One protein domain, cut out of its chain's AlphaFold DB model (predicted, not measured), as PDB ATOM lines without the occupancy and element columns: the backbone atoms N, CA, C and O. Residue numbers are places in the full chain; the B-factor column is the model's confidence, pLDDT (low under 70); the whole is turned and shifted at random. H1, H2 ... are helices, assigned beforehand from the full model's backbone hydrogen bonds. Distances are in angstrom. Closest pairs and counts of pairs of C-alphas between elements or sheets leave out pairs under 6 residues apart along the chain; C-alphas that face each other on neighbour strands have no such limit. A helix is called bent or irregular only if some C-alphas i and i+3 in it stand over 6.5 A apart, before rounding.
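Overview. This is residues 7 to 159 of the 496 residues of the protein "Calponin-homology (CH) domain-containing protein" of Piromyces finnis (UniProt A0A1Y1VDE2). The longest helix, H8, crosses one side of the core helix H6, while H3 and H4 run nearly the same way as H6 in a loose three-helix bundle. H2 and H5 pack at the beginning of H6, H7 makes a corner at its end, and H1 packs on H6 and H8. The printed part has 153 residues with eight named helices, H1 to H8 in order, and no named strand: all helix. It is compact, with a radius of gyration of the C-alphas of 14.8 A, and rounded, spanning 40 by 36 by 29 A.

Arrangement. H8, residues 135 to 156, touches residues 111 to 115 of H6, residues 103 to 119, with its residues 144 to 149 alone, about perpendicular at 80 degrees; the closest C-alphas, Val 115 and Ile 145, are 5.8 A apart. H6 is the hub, touching six helices. H3, residues 33 to 42, touches H6 at a shallow tilt of 11 degrees, the same way, closest at C-alphas Ile 42 and Ala 117, 6.3 A, through residues 110 to 117 of H6 alone. H4, residues 60 to 80, is close to H6 but not clearly touching, closest at C-alphas Tyr 78 and Leu 116, 7.7 A. H5, residues 94 to 100, forms a hairpin with H4, closest at C-alphas Trp 60 and Ala 98, 5.1 A. H2, residues 26 to 31, touches H6, closest at C-alphas Glu 27 and Thr 103, 6.2 A; it is irregular, with C-alphas 28 and 31 7.2 A apart. H1, residues 7 to 14, touches H8, closest at C-alphas Ser 9 and Asn 137, 4.6 A. H7, residues 123 to 131, touches H6 only at the corner, closest at C-alphas Ala 117 and Asn 123, 6.1 A. In H1 and H3 to H8 every O i to N i+4 pair is within hydrogen-bond range; H2 has 0 of 2, and 2 of 3 O i to N i+3 pairs.

Along the chain. H1 begins at C-alpha 7 (-26.974, 1.207, 18.514). H8 is 30.9 A long and ends at C-alpha 156 (-13.837, 14.351, 39.363); H4 is 30.1 A and H6 24.2 A.

Size, cuts and confidence. The C-alphas farthest apart, of Ser 56 and Asn 159, are 43.5 A apart. The printed part has no cut. The links H1 to H2, H3 to H4 and H4 to H5 are long. The mean pLDDT of the printed part is 83.3; residues 49 to 58, 87 to 90 and 155 to 159 are under 70.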
ATOM      1  N   ASP A   7     -25.690   0.631  18.924       88.69
ATOM      2  CA  ASP A   7     -26.974   1.207  18.514       88.69
ATOM      3  C   ASP A   7     -28.125   0.233  18.764       88.69
ATOM      4  O   ASP A   7     -29.107   0.567  19.426       88.69
ATOM      5  N   SER A   8     -27.976  -1.012  18.298       89.31
ATOM      6  CA  SER A   8     -28.978  -2.056  18.527       89.31
ATOM      7  C   SER A   8     -29.119  -2.407  20.011       89.31
ATOM      8  O   SER A   8     -30.220  -2.701  20.471       89.31
ATOM      9  N   SER A   9     -28.031  -2.303  20.780       90.38
ATOM     10  CA  SER A   9     -28.023  -2.574  22.221       90.38
ATOM     11  C   SER A   9     -28.782  -1.501  23.001       90.38
ATOM     12  O   SER A   9     -29.616  -1.828  23.845       90.38
ATOM     13  N   ILE A  10     -28.555  -0.224  22.675       90.50
ATOM     14  CA  ILE A  10     -29.263   0.917  23.268       90.50
ATOM     15  C   ILE A  10     -30.747   0.885  22.896       90.50
ATOM     16  O   ILE A  10     -31.586   1.071  23.773       90.50
ATOM     17  N   ILE A  11     -31.096   0.578  21.642       91.62
ATOM     18  CA  ILE A  11     -32.501   0.423  21.222       91.62
ATOM     19  C   ILE A  11     -33.183  -0.699  22.014       91.62
ATOM     20  O   ILE A  11     -34.292  -0.521  22.517       91.62
ATOM     21  N   ASN A  12     -32.522  -1.850  22.163       90.38
ATOM     22  CA  ASN A  12     -33.066  -2.970  22.931       90.38
ATOM     23  C   ASN A  12     -33.264  -2.608  24.408       90.38
ATOM     24  O   ASN A  12     -34.276  -2.996  24.985       90.38
ATOM     25  N   TRP A  13     -32.351  -1.832  24.999       92.69
ATOM     26  CA  TRP A  13     -32.509  -1.298  26.353       92.69
ATOM     27  C   TRP A  13     -33.669  -0.303  26.461       92.69
ATOM     28  O   TRP A  13     -34.508  -0.448  27.347       92.69
ATOM     29  N   ILE A  14     -33.788   0.651  25.538       91.31
ATOM     30  CA  ILE A  14     -34.898   1.618  25.486       91.31
ATOM     31  C   ILE A  14     -36.249   0.894  25.379       91.31
ATOM     32  O   ILE A  14     -37.196   1.231  26.082       91.31
ATOM     33  N   ASN A  15     -36.325  -0.173  24.584       91.12
ATOM     34  CA  ASN A  15     -37.533  -0.989  24.437       91.12
ATOM     35  C   ASN A  15     -37.888  -1.844  25.672       91.12
ATOM     36  O   ASN A  15     -38.916  -2.524  25.649       91.12
ATOM     37  N   THR A  16     -37.077  -1.834  26.738       88.69
ATOM     38  CA  THR A  16     -37.454  -2.421  28.040       88.69
ATOM     39  C   THR A  16     -38.347  -1.502  28.877       88.69
ATOM     40  O   THR A  16     -38.943  -1.958  29.853       88.69
ATOM     41  N   PHE A  17     -38.446  -0.222  28.512       86.94
ATOM     42  CA  PHE A  17     -39.351   0.735  29.140       86.94
ATOM     43  C   PHE A  17     -40.767   0.599  28.562       86.94
ATOM     44  O   PHE A  17     -40.955   0.199  27.411       86.94
ATOM     45  N   GLU A  18     -41.781   0.958  29.353       81.12
ATOM     46  CA  GLU A  18     -43.180   0.994  28.909       81.12
ATOM     47  C   GLU A  18     -43.447   2.248  28.056       81.12
ATOM     48  O   GLU A  18     -44.087   3.204  28.488       81.12
ATOM     49  N   LEU A  19     -42.904   2.261  26.837       80.38
ATOM     50  CA  LEU A  19     -43.045   3.366  25.886       80.38
ATOM     51  C   LEU A  19     -44.374   3.293  25.123       80.38
ATOM     52  O   LEU A  19     -44.888   2.206  24.847       80.38
ATOM     53  N   LYS A  20     -44.895   4.453  24.693       73.88
ATOM     54  CA  LYS A  20     -46.101   4.524  23.839       73.88
ATOM     55  C   LYS A  20     -45.927   3.767  22.514       73.88
ATOM     56  O   LYS A  20     -46.866   3.125  22.053       73.88
ATOM     57  N   ASN A  21     -44.734   3.840  21.919       75.69
ATOM     58  CA  ASN A  21     -44.360   3.163  20.676       75.69
ATOM     59  C   ASN A  21     -42.996   2.478  20.845       75.69
ATOM     60  O   ASN A  21     -42.097   3.041  21.468       75.69
ATOM     61  N   LYS A  22     -42.829   1.282  20.266       84.00
ATOM     62  CA  LYS A  22     -41.524   0.601  20.229       84.00
ATOM     63  C   LYS A  22     -40.600   1.269  19.218       84.00
ATOM     64  O   LYS A  22     -41.022   1.526  18.091       84.00
ATOM     65  N   VAL A  23     -39.350   1.466  19.618       87.69
ATOM     66  CA  VAL A  23     -38.308   2.107  18.816       87.69
ATOM     67  C   VAL A  23     -37.624   1.063  17.947       87.69
ATOM     68  O   VAL A  23     -37.127   0.065  18.471       87.69
ATOM     69  N   ASN A  24     -37.585   1.275  16.632       86.38
ATOM     70  CA  ASN A  24     -36.929   0.339  15.705       86.38
ATOM     71  C   ASN A  24     -35.621   0.889  15.125       86.38
ATOM     72  O   ASN A  24     -34.769   0.112  14.697       86.38
ATOM     73  N   SER A  25     -35.451   2.212  15.130       89.00
ATOM     74  CA  SER A  25     -34.249   2.898  14.658       89.00
ATOM     75  C   SER A  25     -33.812   3.965  15.655       89.00
ATOM     76  O   SER A  25     -34.642   4.640  16.257       89.00
ATOM     77  N   ILE A  26     -32.499   4.165  15.792       89.25
ATOM     78  CA  ILE A  26     -31.937   5.208  16.658       89.25
ATOM     79  C   ILE A  26     -32.359   6.613  16.192       89.25
ATOM     80  O   ILE A  26     -32.519   7.518  17.005       89.25
ATOM     81  N   GLU A  27     -32.624   6.780  14.890       89.56
ATOM     82  CA  GLU A  27     -33.097   8.034  14.298       89.56
ATOM     83  C   GLU A  27     -34.469   8.464  14.825       89.56
ATOM     84  O   GLU A  27     -34.785   9.646  14.756       89.56
ATOM     85  N   GLU A  28     -35.281   7.546  15.362       88.62
ATOM     86  CA  GLU A  28     -36.596   7.861  15.941       88.62
ATOM     87  C   GLU A  28     -36.471   8.637  17.266       88.62
ATOM     88  O   GLU A  28     -37.425   9.285  17.682       88.62
ATOM     89  N   LEU A  29     -35.289   8.650  17.897       88.31
ATOM     90  CA  LEU A  29     -35.022   9.373  19.148       88.31
ATOM     91  C   LEU A  29     -34.645  10.851  18.940       88.31
ATOM     92  O   LEU A  29     -34.440  11.583  19.913       88.31
ATOM     93  N   TYR A  30     -34.525  11.305  17.686       89.81
ATOM     94  CA  TYR A  30     -34.047  12.652  17.346       89.81
ATOM     95  C   TYR A  30     -34.907  13.785  17.925       89.81
ATOM     96  O   TYR A  30     -34.418  14.895  18.124       89.81
ATOM     97  N   ASP A  31     -36.190  13.526  18.183       85.38
ATOM     98  CA  ASP A  31     -37.156  14.526  18.630       85.38
ATOM     99  C   ASP A  31     -37.127  14.780  20.148       85.38
ATOM    100  O   ASP A  31     -37.790  15.707  20.629       85.38
ATOM    101  N   GLY A  32     -36.372  13.971  20.900       86.12
ATOM    102  CA  GLY A  32     -36.222  14.047  22.350       86.12
ATOM    103  C   GLY A  32     -37.446  13.629  23.171       86.12
ATOM    104  O   GLY A  32     -37.393  13.725  24.396       86.12
ATOM    105  N   VAL A  33     -38.542  13.179  22.549       87.12
ATOM    106  CA  VAL A  33     -39.780  12.826  23.267       87.12
ATOM    107  C   VAL A  33     -39.567  11.562  24.091       87.12
ATOM    108  O   VAL A  33     -39.815  11.567  25.295       87.12
ATOM    109  N   ILE A  34     -39.009  10.519  23.473       88.50
ATOM    110  CA  ILE A  34     -38.726   9.237  24.135       88.50
ATOM    111  C   ILE A  34     -37.695   9.412  25.259       88.50
ATOM    112  O   ILE A  34     -37.864   8.859  26.342       88.50
ATOM    113  N   PHE A  35     -36.668  10.246  25.057       90.06
ATOM    114  CA  PHE A  35     -35.712  10.568  26.122       90.06
ATOM    115  C   PHE A  35     -36.391  11.213  27.329       90.06
ATOM    116  O   PHE A  35     -36.075  10.873  28.466       90.06
ATOM    117  N   ASN A  36     -37.349  12.109  27.100       88.50
ATOM    118  CA  ASN A  36     -38.095  12.737  28.183       88.50
ATOM    119  C   ASN A  36     -39.028  11.746  28.906       88.50
ATOM    120  O   ASN A  36     -39.163  11.830  30.124       88.50
ATOM    121  N   GLU A  37     -39.641  10.797  28.187       87.94
ATOM    122  CA  GLU A  37     -40.438   9.717  28.794       87.94
ATOM    123  C   GLU A  37     -39.579   8.834  29.712       87.94
ATOM    124  O   GLU A  37     -39.953   8.604  30.862       87.94
ATOM    125  N   ILE A  38     -38.392   8.425  29.250       89.31
ATOM    126  CA  ILE A  38     -37.432   7.635  30.036       89.31
ATOM    127  C   ILE A  38     -36.961   8.406  31.273       89.31
ATOM    128  O   ILE A  38     -36.962   7.873  32.379       89.31
ATOM    129  N   LEU A  39     -36.578   9.674  31.115       90.06
ATOM    130  CA  LEU A  39     -36.114  10.506  32.229       90.06
ATOM    131  C   LEU A  39     -37.204  10.714  33.290       90.06
ATOM    132  O   LEU A  39     -36.917  10.675  34.488       90.06
ATOM    133  N   ASN A  40     -38.457  10.876  32.860       88.69
ATOM    134  CA  ASN A  40     -39.600  10.980  33.761       88.69
ATOM    135  C   ASN A  40     -39.892   9.657  34.497       88.69
ATOM    136  O   ASN A  40     -40.329   9.711  35.640       88.69
ATOM    137  N   ASP A  41     -39.623   8.487  33.904       87.94
ATOM    138  CA  ASP A  41     -39.689   7.189  34.606       87.94
ATOM    139  C   ASP A  41     -38.612   7.079  35.707       87.94
ATOM    140  O   ASP A  41     -38.901   6.685  36.849       87.94
ATOM    141  N   ILE A  42     -37.387   7.520  35.382       87.56
ATOM    142  CA  ILE A  42     -36.225   7.505  36.287       87.56
ATOM    143  C   ILE A  42     -36.484   8.357  37.522       87.56
ATOM    144  O   ILE A  42     -36.442   7.850  38.648       87.56
ATOM    145  N   ASN A  43     -36.778   9.643  37.328       86.25
ATOM    146  CA  ASN A  43     -37.081  10.540  38.434       86.25
ATOM    147  C   ASN A  43     -38.196  11.531  38.052       86.25
ATOM    148  O   ASN A  43     -37.907  12.623  37.556       86.25
ATOM    149  N   PRO A  44     -39.468  11.198  38.353       84.94
ATOM    150  CA  PRO A  44     -40.604  12.074  38.067       84.94
ATOM    151  C   PRO A  44     -40.563  13.420  38.811       84.94
ATOM    152  O   PRO A  44     -41.201  14.385  38.386       84.94
ATOM    153  N   ALA A  45     -39.863  13.496  39.952       84.38
ATOM    154  CA  ALA A  45     -39.794  14.714  40.759       84.38
ATOM    155  C   ALA A  45     -38.871  15.762  40.117       84.38
ATOM    156  O   ALA A  45     -39.207  16.952  40.107       84.38
ATOM    157  N   TRP A  46     -37.750  15.308  39.547       85.25
ATOM    158  CA  TRP A  46     -36.779  16.152  38.852       85.25
ATOM    159  C   TRP A  46     -37.179  16.414  37.394       85.25
ATOM    160  O   TRP A  46     -37.302  17.561  36.956       85.25
ATOM    161  N   PHE A  47     -37.461  15.349  36.643       84.31
ATOM    162  CA  PHE A  47     -37.798  15.406  35.223       84.31
ATOM    163  C   PHE A  47     -39.306  15.560  35.031       84.31
ATOM    164  O   PHE A  47     -39.987  14.665  34.543       84.31
ATOM    165  N   LYS A  48     -39.849  16.717  35.427       75.62
ATOM    166  CA  LYS A  48     -41.285  16.997  35.280       75.62
ATOM    167  C   LYS A  48     -41.708  16.886  33.818       75.62
ATOM    168  O   LYS A  48     -41.168  17.598  32.968       75.62
ATOM    169  N   SER A  49     -42.734  16.071  33.557       60.41
ATOM    170  CA  SER A  49     -43.382  15.975  32.246       60.41
ATOM    171  C   SER A  49     -43.778  17.371  31.749       60.41
ATOM    172  O   SER A  49     -44.682  18.022  32.275       60.41
ATOM    173  N   GLN A  50     -43.028  17.878  30.773       57.94
ATOM    174  CA  GLN A  50     -43.369  19.103  30.065       57.94
ATOM    175  C   GLN A  50     -44.569  18.790  29.161       57.94
ATOM    176  O   GLN A  50     -44.528  17.769  28.469       57.94
ATOM    177  N   PRO A  51     -45.614  19.636  29.121       49.69
ATOM    178  CA  PRO A  51     -46.694  19.457  28.162       49.69
ATOM    179  C   PRO A  51     -46.095  19.512  26.756       49.69
ATOM    180  O   PRO A  51     -45.490  20.509  26.356       49.69
ATOM    181  N   VAL A  52     -46.210  18.399  26.035       51.47
ATOM    182  CA  VAL A  52     -45.742  18.265  24.657       51.47
ATOM    183  C   VAL A  52     -46.727  19.024  23.773       51.47
ATOM    184  O   VAL A  52     -47.623  18.448  23.165       51.47
ATOM    185  N   GLU A  53     -46.603  20.349  23.735       46.25
ATOM    186  CA  GLU A  53     -47.230  21.148  22.689       46.25
ATOM    187  C   GLU A  53     -46.580  20.726  21.362       46.25
ATOM    188  O   GLU A  53     -45.445  21.090  21.053       46.25
ATOM    189  N   ASN A  54     -47.306  19.894  20.615       46.25
ATOM    190  CA  ASN A  54     -46.959  19.293  19.327       46.25
ATOM    191  C   ASN A  54     -45.996  18.092  19.416       46.25
ATOM    192  O   ASN A  54     -44.780  18.211  19.233       46.25
ATOM    193  N   GLU A  55     -46.585  16.900  19.581       50.31
ATOM    194  CA  GLU A  55     -45.957  15.571  19.427       50.31
ATOM    195  C   GLU A  55     -45.357  15.337  18.015       50.31
ATOM    196  O   GLU A  55     -44.836  14.265  17.731       50.31
ATOM    197  N   SER A  56     -45.399  16.315  17.095       53.34
ATOM    198  CA  SER A  56     -44.938  16.155  15.703       53.34
ATOM    199  C   SER A  56     -44.515  17.480  15.047       53.34
ATOM    200  O   SER A  56     -44.913  17.790  13.928       53.34
ATOM    201  N   SER A  57     -43.745  18.326  15.738       57.00
ATOM    202  CA  SER A  57     -43.158  19.501  15.074       57.00
ATOM    203  C   SER A  57     -41.942  19.084  14.240       57.00
ATOM    204  O   SER A  57     -40.857  18.917  14.788       57.00
ATOM    205  N   GLU A  58     -42.091  19.009  12.914       66.88
ATOM    206  CA  GLU A  58     -40.977  18.809  11.961       66.88
ATOM    207  C   GLU A  58     -39.981  19.987  11.927       66.88
ATOM    208  O   GLU A  58     -38.922  19.909  11.305       66.88
ATOM    209  N   ASN A  59     -40.288  21.096  12.607       84.94
ATOM    210  CA  ASN A  59     -39.384  22.235  12.688       84.94
ATOM    211  C   ASN A  59     -38.146  21.902  13.543       84.94
ATOM    212  O   ASN A  59     -38.214  21.861  14.775       84.94
ATOM    213  N   TRP A  60     -36.998  21.742  12.879       87.94
ATOM    214  CA  TRP A  60     -35.702  21.448  13.501       87.94
ATOM    215  C   TRP A  60     -35.314  22.440  14.612       87.94
ATOM    216  O   TRP A  60     -34.637  22.053  15.560       87.94
ATOM    217  N   VAL A  61     -35.764  23.702  14.556       87.38
ATOM    218  CA  VAL A  61     -35.483  24.704  15.606       87.38
ATOM    219  C   VAL A  61     -36.194  24.348  16.913       87.38
ATOM    220  O   VAL A  61     -35.628  24.494  17.997       87.38
ATOM    221  N   VAL A  62     -37.432  23.855  16.821       85.69
ATOM    222  CA  VAL A  62     -38.219  23.423  17.985       85.69
ATOM    223  C   VAL A  62     -37.587  22.179  18.604       85.69
ATOM    224  O   VAL A  62     -37.412  22.127  19.821       85.69
ATOM    225  N   ILE A  63     -37.171  21.222  17.769       86.56
ATOM    226  CA  ILE A  63     -36.474  20.003  18.203       86.56
ATOM    227  C   ILE A  63     -35.146  20.352  18.890       86.56
ATOM    228  O   ILE A  63     -34.901  19.913  20.012       86.56
ATOM    229  N   PHE A  64     -34.328  21.212  18.281       89.44
ATOM    230  CA  PHE A  64     -33.062  21.677  18.853       89.44
ATOM    231  C   PHE A  64     -33.247  22.300  20.244       89.44
ATOM    232  O   PHE A  64     -32.546  21.943  21.193       89.44
ATOM    233  N   ASN A  65     -34.215  23.212  20.385       86.81
ATOM    234  CA  ASN A  65     -34.493  23.864  21.664       86.81
ATOM    235  C   ASN A  65     -34.992  22.872  22.720       86.81
ATOM    236  O   ASN A  65     -34.627  22.988  23.891       86.81
ATOM    237  N   ARG A  66     -35.791  21.879  22.314       88.25
ATOM    238  CA  ARG A  66     -36.261  20.812  23.200       88.25
ATOM    239  C   ARG A  66     -35.099  19.955  23.702       88.25
ATOM    240  O   ARG A  66     -34.952  19.816  24.912       88.25
ATOM    241  N   LEU A  67     -34.240  19.461  22.811       90.00
ATOM    242  CA  LEU A  67     -33.061  18.667  23.178       90.00
ATOM    243  C   LEU A  67     -32.126  19.436  24.120       90.00
ATOM    244  O   LEU A  67     -31.731  18.915  25.160       90.00
ATOM    245  N   LYS A  68     -31.854  20.712  23.817       88.69
ATOM    246  CA  LYS A  68     -31.030  21.581  24.669       88.69
ATOM    247  C   LYS A  68     -31.629  21.756  26.067       88.69
ATOM    248  O   LYS A  68     -30.897  21.775  27.054       88.69
ATOM    249  N   LYS A  69     -32.957  21.874  26.161       88.38
ATOM    250  CA  LYS A  69     -33.667  21.975  27.442       88.38
ATOM    251  C   LYS A  69     -33.566  20.678  28.244       88.38
ATOM    252  O   LYS A  69     -33.254  20.745  29.426       88.38
ATOM    253  N   ILE A  70     -33.781  19.523  27.607       89.94
ATOM    254  CA  ILE A  70     -33.648  18.211  28.260       89.94
ATOM    255  C   ILE A  70     -32.215  18.035  28.776       89.94
ATOM    256  O   ILE A  70     -32.029  17.729  29.950       89.94
ATOM    257  N   TYR A  71     -31.204  18.320  27.950       89.75
ATOM    258  CA  TYR A  71     -29.801  18.252  28.364       89.75
ATOM    259  C   TYR A  71     -29.481  19.175  29.545       89.75
ATOM    260  O   TYR A  71     -28.769  18.771  30.456       89.75
ATOM    261  N   GLY A  72     -30.031  20.393  29.576       87.31
ATOM    262  CA  GLY A  72     -29.863  21.301  30.714       87.31
ATOM    263  C   GLY A  72     -30.396  20.719  32.028       87.31
ATOM    264  O   GLY A  72     -29.735  20.832  33.056       87.31
ATOM    265  N   ILE A  73     -31.552  20.048  31.989       88.31
ATOM    266  CA  ILE A  73     -32.148  19.395  33.167       88.31
ATOM    267  C   ILE A  73     -31.332  18.160  33.581       88.31
ATOM    268  O   ILE A  73     -31.106  17.952  34.772       88.31
ATOM    269  N   VAL A  74     -30.856  17.367  32.612       89.00
ATOM    270  CA  VAL A  74     -29.961  16.218  32.847       89.00
ATOM    271  C   VAL A  74     -28.648  16.674  33.485       89.00
ATOM    272  O   VAL A  74     -28.225  16.105  34.482       89.00
ATOM    273  N   SER A  75     -28.036  17.739  32.966       87.31
ATOM    274  CA  SER A  75     -26.807  18.319  33.520       87.31
ATOM    275  C   SER A  75     -26.993  18.814  34.955       87.31
ATOM    276  O   SER A  75     -26.152  18.547  35.810       87.31
ATOM    277  N   GLY A  76     -28.130  19.455  35.247       85.56
ATOM    278  CA  GLY A  76     -28.492  19.838  36.613       85.56
ATOM    279  C   GLY A  76     -28.612  18.636  37.553       85.56
ATOM    280  O   GLY A  76     -28.114  18.698  38.669       85.56
ATOM    281  N   PHE A  77     -29.188  17.521  37.088       86.62
ATOM    282  CA  PHE A  77     -29.274  16.289  37.879       86.62
ATOM    283  C   PHE A  77     -27.886  15.725  38.206       86.62
ATOM    284  O   PHE A  77     -27.607  15.373  39.347       86.62
ATOM    285  N   TYR A  78     -26.987  15.681  37.218       86.75
ATOM    286  CA  TYR A  78     -25.607  15.254  37.445       86.75
ATOM    287  C   TYR A  78     -24.901  16.123  38.493       86.75
ATOM    288  O   TYR A  78     -24.251  15.584  39.384       86.75
ATOM    289  N   ALA A  79     -25.069  17.444  38.429       83.69
ATOM    290  CA  ALA A  79     -24.411  18.363  39.349       83.69
ATOM    291  C   ALA A  79     -25.005  18.337  40.768       83.69
ATOM    292  O   ALA A  79     -24.250  18.333  41.736       83.69
ATOM    293  N   GLU A  80     -26.335  18.337  40.900       82.69
ATOM    294  CA  GLU A  80     -27.011  18.495  42.195       82.69
ATOM    295  C   GLU A  80     -27.261  17.166  42.919       82.69
ATOM    296  O   GLU A  80     -27.063  17.099  44.129       82.69
ATOM    297  N   GLU A  81     -27.653  16.110  42.202       82.50
ATOM    298  CA  GLU A  81     -27.995  14.810  42.806       82.50
ATOM    299  C   GLU A  81     -26.805  13.848  42.811       82.50
ATOM    300  O   GLU A  81     -26.593  13.114  43.774       82.50
ATOM    301  N   LEU A  82     -26.000  13.855  41.743       80.81
ATOM    302  CA  LEU A  82     -24.850  12.954  41.625       80.81
ATOM    303  C   LEU A  82     -23.531  13.606  42.067       80.81
ATOM    304  O   LEU A  82     -22.556  12.891  42.294       80.81
ATOM    305  N   GLY A  83     -23.486  14.938  42.205       76.19
ATOM    306  CA  GLY A  83     -22.275  15.685  42.561       76.19
ATOM    307  C   GLY A  83     -21.185  15.664  41.480       76.19
ATOM    308  O   GLY A  83     -20.018  15.889  41.786       76.19
ATOM    309  N   GLN A  84     -21.536  15.364  40.227       80.38
ATOM    310  CA  GLN A  84     -20.599  15.188  39.111       80.38
ATOM    311  C   GLN A  84     -20.808  16.267  38.047       80.38
ATOM    312  O   GLN A  84     -21.936  16.631  37.717       80.38
ATOM    313  N   SER A  85     -19.722  16.755  37.446       72.81
ATOM    314  CA  SER A  85     -19.811  17.691  36.322       72.81
ATOM    315  C   SER A  85     -19.729  16.951  34.990       72.81
ATOM    316  O   SER A  85     -18.699  16.370  34.659       72.81
ATOM    317  N   ILE A  86     -20.790  17.025  34.181       74.69
ATOM    318  CA  ILE A  86     -20.774  16.532  32.791       74.69
ATOM    319  C   ILE A  86     -20.351  17.603  31.776       74.69
ATOM    320  O   ILE A  86     -20.341  17.341  30.580       74.69
ATOM    321  N   ILE A  87     -20.014  18.820  32.220       64.38
ATOM    322  CA  ILE A  87     -19.719  19.956  31.325       64.38
ATOM    323  C   ILE A  87     -18.445  19.708  30.501       64.38
ATOM    324  O   ILE A  87     -18.341  20.182  29.371       64.38
ATOM    325  N   GLU A  88     -17.500  18.942  31.046       62.34
ATOM    326  CA  GLU A  88     -16.241  18.587  30.376       62.34
ATOM    327  C   GLU A  88     -16.335  17.295  29.549       62.34
ATOM    328  O   GLU A  88     -15.414  16.972  28.798       62.34
ATOM    329  N   ILE A  89     -17.455  16.570  29.635       66.94
ATOM    330  CA  ILE A  89     -17.714  15.391  28.808       66.94
ATOM    331  C   ILE A  89     -18.360  15.871  27.515       66.94
ATOM    332  O   ILE A  89     -19.388  16.539  27.542       66.94
ATOM    333  N   GLU A  90     -17.720  15.550  26.388       64.12
ATOM    334  CA  GLU A  90     -18.081  15.927  25.016       64.12
ATOM    335  C   GLU A  90     -19.605  16.046  24.801       64.12
ATOM    336  O   GLU A  90     -20.309  15.057  24.594       64.12
ATOM    337  N   SER A  91     -20.123  17.278  24.888       77.12
ATOM    338  CA  SER A  91     -21.561  17.543  24.845       77.12
ATOM    339  C   SER A  91     -22.137  17.161  23.475       77.12
ATOM    340  O   SER A  91     -21.585  17.627  22.469       77.12
ATOM    341  N   PRO A  92     -23.254  16.408  23.397       85.56
ATOM    342  CA  PRO A  92     -23.859  16.040  22.122       85.56
ATOM    343  C   PRO A  92     -24.200  17.265  21.265       85.56
ATOM    344  O   PRO A  92     -24.768  18.255  21.741       85.56
ATOM    345  N   ASN A  93     -23.889  17.209  19.974       86.69
ATOM    346  CA  ASN A  93     -24.184  18.281  19.038       86.69
ATOM    347  C   ASN A  93     -25.657  18.239  18.611       86.69
ATOM    348  O   ASN A  93     -26.030  17.677  17.579       86.69
ATOM    349  N   PHE A  94     -26.505  18.922  19.380       89.06
ATOM    350  CA  PHE A  94     -27.948  18.981  19.127       89.06
ATOM    351  C   PHE A  94     -28.324  19.557  17.752       89.06
ATOM    352  O   PHE A  94     -29.429  19.305  17.275       89.06
ATOM    353  N   ASN A  95     -27.445  20.326  17.094       88.69
ATOM    354  CA  ASN A  95     -27.710  20.862  15.753       88.69
ATOM    355  C   ASN A  95     -27.664  19.744  14.699       88.69
ATOM    356  O   ASN A  95     -28.539  19.677  13.834       88.69
ATOM    357  N   LEU A  96     -26.690  18.833  14.819       89.00
ATOM    358  CA  LEU A  96     -26.583  17.647  13.965       89.00
ATOM    359  C   LEU A  96     -27.740  16.674  14.208       89.00
ATOM    360  O   LEU A  96     -28.315  16.170  13.245       89.00
ATOM    361  N   ILE A  97     -28.158  16.497  15.467       90.12
ATOM    362  CA  ILE A  97     -29.334  15.680  15.805       90.12
ATOM    363  C   ILE A  97     -30.604  16.268  15.171       90.12
ATOM    364  O   ILE A  97     -31.334  15.566  14.476       90.12
ATOM    365  N   ALA A  98     -30.856  17.566  15.360       89.12
ATOM    366  CA  ALA A  98     -32.102  18.190  14.922       89.12
ATOM    367  C   ALA A  98     -32.229  18.326  13.394       89.12
ATOM    368  O   ALA A  98     -33.342  18.256  12.876       89.12
ATOM    369  N   LYS A  99     -31.120  18.550  12.671       86.19
ATOM    370  CA  LYS A  99     -31.137  18.746  11.209       86.19
ATOM    371  C   LYS A  99     -30.894  17.473  10.412       86.19
ATOM    372  O   LYS A  99     -31.566  17.257   9.410       86.19
ATOM    373  N   ASN A 100     -29.928  16.666  10.840       88.25
ATOM    374  CA  ASN A 100     -29.418  15.543  10.053       88.25
ATOM    375  C   ASN A 100     -29.779  14.184  10.660       88.25
ATOM    376  O   ASN A 100     -29.428  13.170  10.069       88.25
ATOM    377  N   LYS A 101     -30.448  14.161  11.826       89.19
ATOM    378  CA  LYS A 101     -30.728  12.939  12.598       89.19
ATOM    379  C   LYS A 101     -29.467  12.098  12.818       89.19
ATOM    380  O   LYS A 101     -29.498  10.878  12.704       89.19
ATOM    381  N   ASP A 102     -28.353  12.776  13.102       91.00
ATOM    382  CA  ASP A 102     -27.049  12.130  13.238       91.00
ATOM    383  C   ASP A 102     -27.077  11.075  14.350       91.00
ATOM    384  O   ASP A 102     -27.277  11.387  15.528       91.00
ATOM    385  N   THR A 103     -26.880   9.819  13.962       90.06
ATOM    386  CA  THR A 103     -26.984   8.667  14.853       90.06
ATOM    387  C   THR A 103     -25.896   8.675  15.921       90.06
ATOM    388  O   THR A 103     -26.171   8.304  17.058       90.06
ATOM    389  N   THR A 104     -24.696   9.175  15.618       89.94
ATOM    390  CA  THR A 104     -23.579   9.216  16.574       89.94
ATOM    391  C   THR A 104     -23.845  10.186  17.721       89.94
ATOM    392  O   THR A 104     -23.611   9.865  18.885       89.94
ATOM    393  N   GLU A 105     -24.416  11.348  17.413       90.50
ATOM    394  CA  GLU A 105     -24.742  12.367  18.411       90.50
ATOM    395  C   GLU A 105     -25.976  11.978  19.239       90.50
ATOM    396  O   GLU A 105     -26.019  12.229  20.447       90.50
ATOM    397  N   ILE A 106     -26.951  11.288  18.632       91.38
ATOM    398  CA  ILE A 106     -28.079  10.693  19.365       91.38
ATOM    399  C   ILE A 106     -27.578   9.632  20.353       91.38
ATOM    400  O   ILE A 106     -28.026   9.610  21.501       91.38
ATOM    401  N   LEU A 107     -26.630   8.783  19.940       90.62
ATOM    402  CA  LEU A 107     -26.047   7.761  20.809       90.62
ATOM    403  C   LEU A 107     -25.319   8.387  21.992       90.62
ATOM    404  O   LEU A 107     -25.606   7.996  23.118       90.62
ATOM    405  N   LYS A 108     -24.473   9.403  21.777       90.38
ATOM    406  CA  LYS A 108     -23.808  10.126  22.877       90.38
ATOM    407  C   LYS A 108     -24.813  10.603  23.926       90.38
ATOM    408  O   LYS A 108     -24.597  10.437  25.125       90.38
ATOM    409  N   PHE A 109     -25.943  11.158  23.483       91.50
ATOM    410  CA  PHE A 109     -26.985  11.613  24.399       91.50
ATOM    411  C   PHE A 109     -27.699  10.454  25.112       91.50
ATOM    412  O   PHE A 109     -27.913  10.515  26.323       91.50
ATOM    413  N   ALA A 110     -28.005   9.368  24.397       91.44
ATOM    414  CA  ALA A 110     -28.600   8.168  24.978       91.44
ATOM    415  C   ALA A 110     -27.688   7.506  26.023       91.44
ATOM    416  O   ALA A 110     -28.171   7.063  27.063       91.44
ATOM    417  N   GLN A 111     -26.376   7.469  25.780       90.75
ATOM    418  CA  GLN A 111     -25.406   6.888  26.705       90.75
ATOM    419  C   GLN A 111     -25.311   7.689  28.016       90.75
ATOM    420  O   GLN A 111     -25.202   7.093  29.085       90.75
ATOM    421  N   LEU A 112     -25.415   9.023  27.965       89.94
ATOM    422  CA  LEU A 112     -25.506   9.846  29.179       89.94
ATOM    423  C   LEU A 112     -26.755   9.491  29.997       89.94
ATOM    424  O   LEU A 112     -26.677   9.296  31.204       89.94
ATOM    425  N   ILE A 113     -27.910   9.335  29.346       91.00
ATOM    426  CA  ILE A 113     -29.155   8.955  30.033       91.00
ATOM    427  C   ILE A 113     -29.071   7.528  30.595       91.00
ATOM    428  O   ILE A 113     -29.574   7.264  31.685       91.00
ATOM    429  N   LEU A 114     -28.405   6.613  29.890       91.44
ATOM    430  CA  LEU A 114     -28.145   5.251  30.353       91.44
ATOM    431  C   LEU A 114     -27.318   5.240  31.646       91.44
ATOM    432  O   LEU A 114     -27.695   4.569  32.607       91.44
ATOM    433  N   VAL A 115     -26.223   6.003  31.701       90.00
ATOM    434  CA  VAL A 115     -25.402   6.119  32.919       90.00
ATOM    435  C   VAL A 115     -26.197   6.765  34.048       90.00
ATOM    436  O   VAL A 115     -26.176   6.257  35.168       90.00
ATOM    437  N   LEU A 116     -26.975   7.807  33.744       90.38
ATOM    438  CA  LEU A 116     -27.876   8.439  34.705       90.38
ATOM    439  C   LEU A 116     -28.875   7.428  35.285       90.38
ATOM    440  O   LEU A 116     -29.065   7.380  36.497       90.38
ATOM    441  N   ALA A 117     -29.477   6.572  34.455       89.69
ATOM    442  CA  ALA A 117     -30.407   5.539  34.910       89.69
ATOM    443  C   ALA A 117     -29.734   4.551  35.881       89.69
ATOM    444  O   ALA A 117     -30.308   4.199  36.913       89.69
ATOM    445  N   VAL A 118     -28.494   4.147  35.591       89.38
ATOM    446  CA  VAL A 118     -27.707   3.223  36.427       89.38
ATOM    447  C   VAL A 118     -27.195   3.881  37.715       89.38
ATOM    448  O   VAL A 118     -26.975   3.186  38.707       89.38
ATOM    449  N   GLN A 119     -27.042   5.205  37.741       86.94
ATOM    450  CA  GLN A 119     -26.650   5.967  38.933       86.94
ATOM    451  C   GLN A 119     -27.838   6.516  39.740       86.94
ATOM    452  O   GLN A 119     -27.644   7.020  40.841       86.94
ATOM    453  N   SER A 120     -29.064   6.413  39.225       87.25
ATOM    454  CA  SER A 120     -30.268   6.905  39.900       87.25
ATOM    455  C   SER A 120     -30.606   6.131  41.185       87.25
ATOM    456  O   SER A 120     -30.182   4.992  41.381       87.25
ATOM    457  N   GLU A 121     -31.459   6.699  42.044       83.94
ATOM    458  CA  GLU A 121     -31.941   6.022  43.264       83.94
ATOM    459  C   GLU A 121     -32.626   4.673  42.977       83.94
ATOM    460  O   GLU A 121     -32.556   3.739  43.779       83.94
ATOM    461  N   LYS A 122     -33.265   4.547  41.805       86.25
ATOM    462  CA  LYS A 122     -33.922   3.321  41.329       86.25
ATOM    463  C   LYS A 122     -32.995   2.429  40.490       86.25
ATOM    464  O   LYS A 122     -33.474   1.570  39.748       86.25
ATOM    465  N   ASN A 123     -31.676   2.576  40.607       87.19
ATOM    466  CA  ASN A 123     -30.699   1.843  39.796       87.19
ATOM    467  C   ASN A 123     -30.918   0.326  39.725       87.19
ATOM    468  O   ASN A 123     -30.745  -0.258  38.661       87.19
ATOM    469  N   LYS A 124     -31.337  -0.329  40.816       87.44
ATOM    470  CA  LYS A 124     -31.601  -1.778  40.844       87.44
ATOM    471  C   LYS A 124     -32.631  -2.203  39.796       87.44
ATOM    472  O   LYS A 124     -32.484  -3.270  39.206       87.44
ATOM    473  N   GLU A 125     -33.643  -1.373  39.552       90.00
ATOM    474  CA  GLU A 125     -34.661  -1.631  38.534       90.00
ATOM    475  C   GLU A 125     -34.059  -1.545  37.126       90.00
ATOM    476  O   GLU A 125     -34.219  -2.462  36.319       90.00
ATOM    477  N   TYR A 126     -33.293  -0.487  36.844       89.94
ATOM    478  CA  TYR A 126     -32.671  -0.275  35.535       89.94
ATOM    479  C   TYR A 126     -31.548  -1.272  35.237       89.94
ATOM    480  O   TYR A 126     -31.439  -1.756  34.110       89.94
ATOM    481  N   ILE A 127     -30.775  -1.671  36.247       89.81
ATOM    482  CA  ILE A 127     -29.797  -2.759  36.141       89.81
ATOM    483  C   ILE A 127     -30.521  -4.076  35.849       89.81
ATOM    484  O   ILE A 127     -30.095  -4.810  34.960       89.81
ATOM    485  N   SER A 128     -31.654  -4.358  36.509       89.69
ATOM    486  CA  SER A 128     -32.458  -5.547  36.199       89.69
ATOM    487  C   SER A 128     -32.934  -5.543  34.741       89.69
ATOM    488  O   SER A 128     -32.851  -6.579  34.076       89.69
ATOM    489  N   LYS A 129     -33.367  -4.386  34.218       88.88
ATOM    490  CA  LYS A 129     -33.737  -4.220  32.801       88.88
ATOM    491  C   LYS A 129     -32.551  -4.521  31.874       88.88
ATOM    492  O   LYS A 129     -32.712  -5.306  30.943       88.88
ATOM    493  N   ILE A 130     -31.346  -4.028  32.174       90.75
ATOM    494  CA  ILE A 130     -30.120  -4.340  31.408       90.75
ATOM    495  C   ILE A 130     -29.802  -5.844  31.450       90.75
ATOM    496  O   ILE A 130     -29.559  -6.451  30.410       90.75
ATOM    497  N   THR A 131     -29.867  -6.479  32.625       88.94
ATOM    498  CA  THR A 131     -29.567  -7.919  32.778       88.94
ATOM    499  C   THR A 131     -30.580  -8.850  32.107       88.94
ATOM    500  O   THR A 131     -30.298 -10.033  31.930       88.94
ATOM    501  N   SER A 132     -31.750  -8.338  31.714       90.69
ATOM    502  CA  SER A 132     -32.754  -9.104  30.963       90.69
ATOM    503  C   SER A 132     -32.446  -9.218  29.462       90.69
ATOM    504  O   SER A 132     -33.046 -10.042  28.772       90.69
ATOM    505  N   LEU A 133     -31.506  -8.411  28.952       91.06
ATOM    506  CA  LEU A 133     -31.113  -8.381  27.540       91.06
ATOM    507  C   LEU A 133     -30.193  -9.558  27.168       91.06
ATOM    508  O   LEU A 133     -29.709 -10.284  28.035       91.06
ATOM    509  N   SER A 134     -29.915  -9.748  25.872       91.00
ATOM    510  CA  SER A 134     -28.925 -10.737  25.410       91.00
ATOM    511  C   SER A 134     -27.521 -10.427  25.951       91.00
ATOM    512  O   SER A 134     -27.176  -9.274  26.202       91.00
ATOM    513  N   GLN A 135     -26.676 -11.454  26.086       87.69
ATOM    514  CA  GLN A 135     -25.310 -11.296  26.600       87.69
ATOM    515  C   GLN A 135     -24.465 -10.312  25.770       87.69
ATOM    516  O   GLN A 135     -23.676  -9.562  26.337       87.69
ATOM    517  N   ALA A 136     -24.632 -10.288  24.446       88.12
ATOM    518  CA  ALA A 136     -23.889  -9.371  23.583       88.12
ATOM    519  C   ALA A 136     -24.374  -7.912  23.735       88.12
ATOM    520  O   ALA A 136     -23.539  -7.022  23.897       88.12
ATOM    521  N   ASN A 137     -25.686  -7.663  23.840       88.75
ATOM    522  CA  ASN A 137     -26.214  -6.339  24.198       88.75
ATOM    523  C   ASN A 137     -25.731  -5.868  25.585       88.75
ATOM    524  O   ASN A 137     -25.377  -4.702  25.756       88.75
ATOM    525  N   GLN A 138     -25.681  -6.769  26.573       89.44
ATOM    526  CA  GLN A 138     -25.163  -6.455  27.911       89.44
ATOM    527  C   GLN A 138     -23.693  -6.024  27.869       89.44
ATOM    528  O   GLN A 138     -23.330  -5.057  28.532       89.44
ATOM    529  N   GLN A 139     -22.857  -6.706  27.080       88.75
ATOM    530  CA  GLN A 139     -21.441  -6.355  26.926       88.75
ATOM    531  C   GLN A 139     -21.262  -4.957  26.329       88.75
ATOM    532  O   GLN A 139     -20.485  -4.168  26.860       88.75
ATOM    533  N   TRP A 140     -22.008  -4.615  25.275       91.75
ATOM    534  CA  TRP A 140     -21.954  -3.276  24.680       91.75
ATOM    535  C   TRP A 140     -22.413  -2.179  25.643       91.75
ATOM    536  O   TRP A 140     -21.762  -1.139  25.742       91.75
ATOM    537  N   ILE A 141     -23.500  -2.417  26.382       91.94
ATOM    538  CA  ILE A 141     -24.001  -1.490  27.407       91.94
ATOM    539  C   ILE A 141     -22.977  -1.318  28.533       91.94
ATOM    540  O   ILE A 141     -22.722  -0.194  28.955       91.94
ATOM    541  N   MET A 142     -22.353  -2.406  28.988       90.19
ATOM    542  CA  MET A 142     -21.326  -2.373  30.030       90.19
ATOM    543  C   MET A 142     -20.107  -1.554  29.596       90.19
ATOM    544  O   MET A 142     -19.717  -0.642  30.319       90.19
ATOM    545  N   ILE A 143     -19.570  -1.807  28.397       90.25
ATOM    546  CA  ILE A 143     -18.448  -1.034  27.834       90.25
ATOM    547  C   ILE A 143     -18.821   0.450  27.734       90.25
ATOM    548  O   ILE A 143     -18.030   1.316  28.093       90.25
ATOM    549  N   SER A 144     -20.044   0.752  27.292       89.38
ATOM    550  CA  SER A 144     -20.525   2.130  27.183       89.38
ATOM    551  C   SER A 144     -20.642   2.837  28.536       89.38
ATOM    552  O   SER A 144     -20.354   4.030  28.621       89.38
ATOM    553  N   ILE A 145     -21.102   2.138  29.577       88.56
ATOM    554  CA  ILE A 145     -21.188   2.691  30.934       88.56
ATOM    555  C   ILE A 145     -19.780   2.929  31.480       88.56
ATOM    556  O   ILE A 145     -19.521   4.003  32.014       88.56
ATOM    557  N   GLU A 146     -18.869   1.967  31.314       88.06
ATOM    558  CA  GLU A 146     -17.471   2.094  31.737       88.06
ATOM    559  C   GLU A 146     -16.768   3.266  31.047       88.06
ATOM    560  O   GLU A 146     -16.097   4.045  31.717       88.06
ATOM    561  N   GLU A 147     -16.967   3.450  29.738       87.94
ATOM    562  CA  GLU A 147     -16.352   4.547  28.986       87.94
ATOM    563  C   GLU A 147     -16.768   5.923  29.528       87.94
ATOM    564  O   GLU A 147     -15.933   6.815  29.688       87.94
ATOM    565  N   ILE A 148     -18.055   6.114  29.822       86.12
ATOM    566  CA  ILE A 148     -18.550   7.386  30.361       86.12
ATOM    567  C   ILE A 148     -18.170   7.547  31.833       86.12
ATOM    568  O   ILE A 148     -17.803   8.647  32.237       86.12
ATOM    569  N   MET A 149     -18.198   6.475  32.625       85.00
ATOM    570  CA  MET A 149     -17.763   6.496  34.024       85.00
ATOM    571  C   MET A 149     -16.274   6.828  34.165       85.00
ATOM    572  O   MET A 149     -15.928   7.586  35.063       85.00
ATOM    573  N   ASP A 150     -15.410   6.334  33.273       85.06
ATOM    574  CA  ASP A 150     -13.978   6.676  33.241       85.06
ATOM    575  C   ASP A 150     -13.747   8.142  32.826       85.06
ATOM    576  O   ASP A 150     -12.850   8.821  33.328       85.06
ATOM    577  N   LYS A 151     -14.591   8.683  31.937       82.81
ATOM    578  CA  LYS A 151     -14.580  10.121  31.615       82.81
ATOM    579  C   LYS A 151     -15.056  10.966  32.808       82.81
ATOM    580  O   LYS A 151     -14.439  11.985  33.097       82.81
ATOM    581  N   LEU A 152     -16.096  10.530  33.525       79.25
ATOM    582  CA  LEU A 152     -16.610  11.183  34.739       79.25
ATOM    583  C   LEU A 152     -15.600  11.139  35.893       79.25
ATOM    584  O   LEU A 152     -15.398  12.147  36.569       79.25
ATOM    585  N   SER A 153     -14.938   9.999  36.116       75.19
ATOM    586  CA  SER A 153     -13.935   9.858  37.174       75.19
ATOM    587  C   SER A 153     -12.727  10.746  36.912       75.19
ATOM    588  O   SER A 153     -12.297  11.420  37.833       75.19
ATOM    589  N   LYS A 154     -12.234  10.861  35.672       72.81
ATOM    590  CA  LYS A 154     -11.113  11.764  35.337       72.81
ATOM    591  C   LYS A 154     -11.429  13.242  35.573       72.81
ATOM    592  O   LYS A 154     -10.550  13.992  35.993       72.81
ATOM    593  N   VAL A 155     -12.673  13.653  35.329       64.44
ATOM    594  CA  VAL A 155     -13.144  15.019  35.613       64.44
ATOM    595  C   VAL A 155     -13.243  15.250  37.130       64.44
ATOM    596  O   VAL A 155     -12.830  16.299  37.618       64.44
ATOM    597  N   ASN A 156     -13.685  14.250  37.903       53.19
ATOM    598  CA  ASN A 156     -13.837  14.351  39.363       53.19
ATOM    599  C   ASN A 156     -12.539  14.082  40.166       53.19
ATOM    600  O   ASN A 156     -12.366  14.630  41.251       53.19
ATOM    601  N   GLU A 157     -11.583  13.310  39.636       49.44
ATOM    602  CA  GLU A 157     -10.276  12.996  40.253       49.44
ATOM    603  C   GLU A 157      -9.360  14.221  40.365       49.44
ATOM    604  O   GLU A 157      -8.424  14.231  41.165       49.44
ATOM    605  N   THR A 158      -9.651  15.296  39.629       45.19
ATOM    606  CA  THR A 158      -8.977  16.585  39.838       45.19
ATOM    607  C   THR A 158      -9.400  17.285  41.139       45.19
ATOM    608  O   THR A 158      -8.714  18.222  41.552       45.19
ATOM    609  N   ASN A 159     -10.452  16.813  41.828       42.44
ATOM    610  CA  ASN A 159     -11.083  17.529  42.943       42.44
ATOM    611  C   ASN A 159     -11.096  16.820  44.315       42.44
ATOM    612  O   ASN A 159     -11.421  17.485  45.295       42.44
TER     613      ASN A 159